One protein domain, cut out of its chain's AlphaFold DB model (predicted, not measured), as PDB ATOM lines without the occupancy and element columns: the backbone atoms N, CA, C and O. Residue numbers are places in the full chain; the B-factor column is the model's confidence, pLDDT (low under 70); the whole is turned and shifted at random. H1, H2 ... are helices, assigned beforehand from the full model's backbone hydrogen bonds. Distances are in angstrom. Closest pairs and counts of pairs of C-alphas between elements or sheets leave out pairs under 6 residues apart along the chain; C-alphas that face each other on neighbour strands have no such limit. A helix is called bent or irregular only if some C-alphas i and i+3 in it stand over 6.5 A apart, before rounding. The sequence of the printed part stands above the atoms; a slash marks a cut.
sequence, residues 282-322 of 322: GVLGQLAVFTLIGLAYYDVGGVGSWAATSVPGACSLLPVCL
ATOM      1  N   GLY A 282     169.833 227.354 238.239       67.62
ATOM      2  CA  GLY A 282     170.955 226.428 238.401       67.62
ATOM      3  C   GLY A 282     170.768 225.482 239.580       67.62
ATOM      4  O   GLY A 282     170.890 224.270 239.427       67.62
ATOM      5  N   VAL A 283     170.400 226.032 240.740       72.06
ATOM      6  CA  VAL A 283     170.139 225.256 241.960       72.06
ATOM      7  C   VAL A 283     168.958 224.306 241.770       72.06
ATOM      8  O   VAL A 283     169.058 223.136 242.128       72.06
ATOM      9  N   LEU A 284     167.857 224.772 241.171       76.00
ATOM     10  CA  LEU A 284     166.694 223.928 240.879       76.00
ATOM     11  C   LEU A 284     167.026 222.838 239.855       76.00
ATOM     12  O   LEU A 284     166.607 221.698 240.029       76.00
ATOM     13  N   GLY A 285     167.808 223.165 238.821       75.00
ATOM     14  CA  GLY A 285     168.280 222.194 237.837       75.00
ATOM     15  C   GLY A 285     169.171 221.121 238.462       75.00
ATOM     16  O   GLY A 285     168.940 219.936 238.247       75.00
ATOM     17  N   GLN A 286     170.143 221.514 239.289       74.31
ATOM     18  CA  GLN A 286     171.003 220.578 240.018       74.31
ATOM     19  C   GLN A 286     170.197 219.703 240.974       74.31
ATOM     20  O   GLN A 286     170.383 218.488 240.979       74.31
ATOM     21  N   LEU A 287     169.273 220.291 241.738       81.38
ATOM     22  CA  LEU A 287     168.385 219.542 242.621       81.38
ATOM     23  C   LEU A 287     167.559 218.528 241.823       81.38
ATOM     24  O   LEU A 287     167.559 217.359 242.175       81.38
ATOM     25  N   ALA A 288     166.940 218.934 240.711       81.50
ATOM     26  CA  ALA A 288     166.180 218.030 239.853       81.50
ATOM     27  C   ALA A 288     167.043 216.885 239.300       81.50
ATOM     28  O   ALA A 288     166.611 215.737 239.334       81.50
ATOM     29  N   VAL A 289     168.270 217.168 238.848       81.69
ATOM     30  CA  VAL A 289     169.207 216.144 238.357       81.69
ATOM     31  C   VAL A 289     169.611 215.183 239.472       81.69
ATOM     32  O   VAL A 289     169.505 213.975 239.289       81.69
ATOM     33  N   PHE A 290     170.030 215.678 240.639       81.44
ATOM     34  CA  PHE A 290     170.420 214.816 241.759       81.44
ATOM     35  C   PHE A 290     169.238 214.026 242.321       81.44
ATOM     36  O   PHE A 290     169.398 212.858 242.669       81.44
ATOM     37  N   THR A 291     168.045 214.620 242.359       84.31
ATOM     38  CA  THR A 291     166.815 213.914 242.712       84.31
ATOM     39  C   THR A 291     166.505 212.832 241.685       84.31
ATOM     40  O   THR A 291     166.266 211.705 242.090       84.31
ATOM     41  N   LEU A 292     166.570 213.108 240.378       82.25
ATOM     42  CA  LEU A 292     166.352 212.098 239.335       82.25
ATOM     43  C   LEU A 292     167.374 210.962 239.405       82.25
ATOM     44  O   LEU A 292     166.983 209.803 239.319       82.25
ATOM     45  N   ILE A 293     168.656 211.274 239.611       81.69
ATOM     46  CA  ILE A 293     169.704 210.266 239.811       81.69
ATOM     47  C   ILE A 293     169.395 209.426 241.052       81.69
ATOM     48  O   ILE A 293     169.453 208.205 240.977       81.69
ATOM     49  N   GLY A 294     169.025 210.050 242.174       81.56
ATOM     50  CA  GLY A 294     168.652 209.334 243.394       81.56
ATOM     51  C   GLY A 294     167.420 208.445 243.204       81.56
ATOM     52  O   GLY A 294     167.449 207.273 243.568       81.56
ATOM     53  N   LEU A 295     166.359 208.966 242.582       85.12
ATOM     54  CA  LEU A 295     165.141 208.212 242.278       85.12
ATOM     55  C   LEU A 295     165.428 207.038 241.337       85.12
ATOM     56  O   LEU A 295     164.911 205.950 241.566       85.12
ATOM     57  N   ALA A 296     166.273 207.233 240.320       81.31
ATOM     58  CA  ALA A 296     166.692 206.168 239.417       81.31
ATOM     59  C   ALA A 296     167.564 205.122 240.127       81.31
ATOM     60  O   ALA A 296     167.363 203.925 239.943       81.31
ATOM     61  N   TYR A 297     168.505 205.554 240.971       81.75
ATOM     62  CA  TYR A 297     169.404 204.667 241.712       81.75
ATOM     63  C   TYR A 297     168.649 203.760 242.694       81.75
ATOM     64  O   TYR A 297     168.958 202.577 242.800       81.75
ATOM     65  N   TYR A 298     167.637 204.294 243.382       84.12
ATOM     66  CA  TYR A 298     166.801 203.540 244.325       84.12
ATOM     67  C   TYR A 298     165.520 202.957 243.698       84.12
ATOM     68  O   TYR A 298     164.659 202.471 244.426       84.12
ATOM     69  N   ASP A 299     165.378 203.037 242.371       84.94
ATOM     70  CA  ASP A 299     164.191 202.656 241.587       84.94
ATOM     71  C   ASP A 299     162.842 203.102 242.184       84.94
ATOM     72  O   ASP A 299     161.828 202.398 242.162       84.94
ATOM     73  N   VAL A 300     162.811 204.310 242.741       82.69
ATOM     74  CA  VAL A 300     161.604 204.851 243.367       82.69
ATOM     75  C   VAL A 300     160.552 205.085 242.287       82.69
ATOM     76  O   VAL A 300     160.753 205.881 241.370       82.69
ATOM     77  N   GLY A 301     159.416 204.390 242.390       81.31
ATOM     78  CA  GLY A 301     158.309 204.517 241.438       81.31
ATOM     79  C   GLY A 301     158.612 203.988 240.031       81.31
ATOM     80  O   GLY A 301     157.947 204.406 239.087       81.31
ATOM     81  N   GLY A 302     159.610 203.109 239.870       82.38
ATOM     82  CA  GLY A 302     159.981 202.527 238.572       82.38
ATOM     83  C   GLY A 302     160.845 203.436 237.688       82.38
ATOM     84  O   GLY A 302     161.039 203.149 236.505       82.38
ATOM     85  N   VAL A 303     161.352 204.550 238.230       80.94
ATOM     86  CA  VAL A 303     162.192 205.517 237.501       80.94
ATOM     87  C   VAL A 303     163.539 204.911 237.097       80.94
ATOM     88  O   VAL A 303     164.044 205.217 236.016       80.94
ATOM     89  N   GLY A 304     164.113 204.036 237.923       78.38
ATOM     90  CA  GLY A 304     165.361 203.332 237.625       78.38
ATOM     91  C   GLY A 304     165.177 202.316 236.507       78.38
ATOM     92  O   GLY A 304     165.945 202.305 235.546       78.38
ATOM     93  N   SER A 305     164.095 201.545 236.578       81.31
ATOM     94  CA  SER A 305     163.682 200.591 235.545       81.31
ATOM     95  C   SER A 305     163.387 201.282 234.202       81.31
ATOM     96  O   SER A 305     163.840 200.837 233.141       81.31
ATOM     97  N   TRP A 306     162.692 202.425 234.224       84.75
ATOM     98  CA  TRP A 306     162.472 203.245 233.029       84.75
ATOM     99  C   TRP A 306     163.785 203.783 232.445       84.75
ATOM    100  O   TRP A 306     163.995 203.695 231.231       84.75
ATOM    101  N   ALA A 307     164.679 204.303 233.295       77.81
ATOM    102  CA  ALA A 307     165.962 204.859 232.876       77.81
ATOM    103  C   ALA A 307     166.879 203.787 232.269       77.81
ATOM    104  O   ALA A 307     167.468 204.026 231.217       77.81
ATOM    105  N   ALA A 308     166.936 202.591 232.860       74.06
ATOM    106  CA  ALA A 308     167.669 201.443 232.324       74.06
ATOM    107  C   ALA A 308     167.204 201.046 230.911       74.06
ATOM    108  O   ALA A 308     168.011 200.656 230.071       74.06
ATOM    109  N   THR A 309     165.905 201.186 230.639       80.50
ATOM    110  CA  THR A 309     165.304 200.805 229.351       80.50
ATOM    111  C   THR A 309     165.422 201.912 228.298       80.50
ATOM    112  O   THR A 309     165.542 201.632 227.107       80.50
ATOM    113  N   SER A 310     165.378 203.176 228.725       79.75
ATOM    114  CA  SER A 310     165.187 204.325 227.826       79.75
ATOM    115  C   SER A 310     166.435 205.190 227.636       79.75
ATOM    116  O   SER A 310     166.491 205.966 226.683       79.75
ATOM    117  N   VAL A 311     167.430 205.093 228.528       76.38
ATOM    118  CA  VAL A 311     168.634 205.936 228.509       76.38
ATOM    119  C   VAL A 311     169.869 205.091 228.168       76.38
ATOM    120  O   VAL A 311     170.293 204.259 228.976       76.38
ATOM    121  N   PRO A 312     170.502 205.311 226.999       67.56
ATOM    122  CA  PRO A 312     171.713 204.596 226.613       67.56
ATOM    123  C   PRO A 312     172.826 204.756 227.658       67.56
ATOM    124  O   PRO A 312     173.233 205.870 227.980       67.56
ATOM    125  N   GLY A 313     173.319 203.634 228.187       64.06
ATOM    126  CA  GLY A 313     174.402 203.599 229.177       64.06
ATOM    127  C   GLY A 313     173.968 203.660 230.645       64.06
ATOM    128  O   GLY A 313     174.821 203.477 231.512       64.06
ATOM    129  N   ALA A 314     172.679 203.832 230.959       62.94
ATOM    130  CA  ALA A 314     172.201 203.909 232.344       62.94
ATOM    131  C   ALA A 314     172.490 202.638 233.174       62.94
ATOM    132  O   ALA A 314     172.792 202.739 234.362       62.94
ATOM    133  N   CYS A 315     172.516 201.457 232.547       65.56
ATOM    134  CA  CYS A 315     172.813 200.186 233.223       65.56
ATOM    135  C   CYS A 315     174.229 200.098 233.820       65.56
ATOM    136  O   CYS A 315     174.486 199.241 234.655       65.56
ATOM    137  N   SER A 316     175.151 200.975 233.411       66.38
ATOM    138  CA  SER A 316     176.511 201.038 233.971       66.38
ATOM    139  C   SER A 316     176.596 201.740 235.333       66.38
ATOM    140  O   SER A 316     177.644 201.711 235.975       66.38
ATOM    141  N   LEU A 317     175.511 202.388 235.769       61.53
ATOM    142  CA  LEU A 317     175.479 203.241 236.960       61.53
ATOM    143  C   LEU A 317     174.310 202.924 237.907       61.53
ATOM    144  O   LEU A 317     174.302 203.413 239.037       61.53
ATOM    145  N   LEU A 318     173.319 202.142 237.463       65.50
ATOM    146  CA  LEU A 318     172.098 201.868 238.219       65.50
ATOM    147  C   LEU A 318     172.109 200.462 238.858       65.50
ATOM    148  O   LEU A 318     172.321 199.483 238.142       65.50
ATOM    149  N   PRO A 319     171.810 200.327 240.168       61.88
ATOM    150  CA  PRO A 319     171.774 199.038 240.869       61.88
ATOM    151  C   PRO A 319     170.702 198.077 240.354       61.88
ATOM    152  O   PRO A 319     170.864 196.873 240.465       61.88
ATOM    153  N   VAL A 320     169.618 198.600 239.777       61.28
ATOM    154  CA  VAL A 320     168.492 197.810 239.244       61.28
ATOM    155  C   VAL A 320     168.855 196.958 238.022       61.28
ATOM    156  O   VAL A 320     168.031 196.189 237.539       61.28
ATOM    157  N   CYS A 321     170.070 197.113 237.494       57.34
ATOM    158  CA  CYS A 321     170.598 196.349 236.364       57.34
ATOM    159  C   CYS A 321     171.599 195.254 236.779       57.34
ATOM    160  O   CYS A 321     172.130 194.583 235.890       57.34
ATOM    161  N   LEU A 322     171.880 195.113 238.082       58.25
ATOM    162  CA  LEU A 322     172.769 194.104 238.673       58.25
ATOM    163  C   LEU A 322     171.982 192.958 239.314       58.25
ATOM    164  O   LEU A 322     170.913 193.226 239.905       58.25
TER     165      LEU A 322
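What this domain is: This is residues 282 to 322 of the 322 residues of the protein "Rhodanese domain-containing protein" of Micromonas commoda (strain RCC299 / NOUM17 / CCMP2709) (UniProt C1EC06). A helix, H1, ends crosswise at a shorter helix, H2, and an unnamed tail, residues 311 to 322, folds back beside the place where they meet. Residues 282 to 291 of H1 stick out from this small body. The printed part has 41 residues with two named helices, H1 then H2, and no named strand; its class is all helix. It is compact, with a radius of gyration of the C-alphas of 10.2 A, yet elongated, spanning 31 by 19 by 14 A.

Where its parts are: Find C-alpha 282 at (170.955, 226.428, 238.401); from there H1, residues 282 to 297, runs 22.1 A. After a tight link, H2, residues 300 to 310, runs 16.0 A to C-alpha 310 at (165.187, 204.325, 227.826). H2 is irregular: C-alphas 301 and 304 are 8.1 A apart.

How they stand to each other: H1 touches H2 with residues 292 to 297 alone; look at their closest C-alphas, those of Ala 296 and Gly 304, 3.6 A apart. Their lines are about perpendicular, at 89 degrees. Every O i to N i+4 pair is within hydrogen-bond range in H1, and 5 of 7 are in H2.

The domain as a whole: The C-alphas of Gly 282 and Leu 322, the two farthest apart, are 32.4 A apart. The printed part has no cut. Its mean pLDDT is 75.4; residue 282 and residues 312 to 322 are under 70.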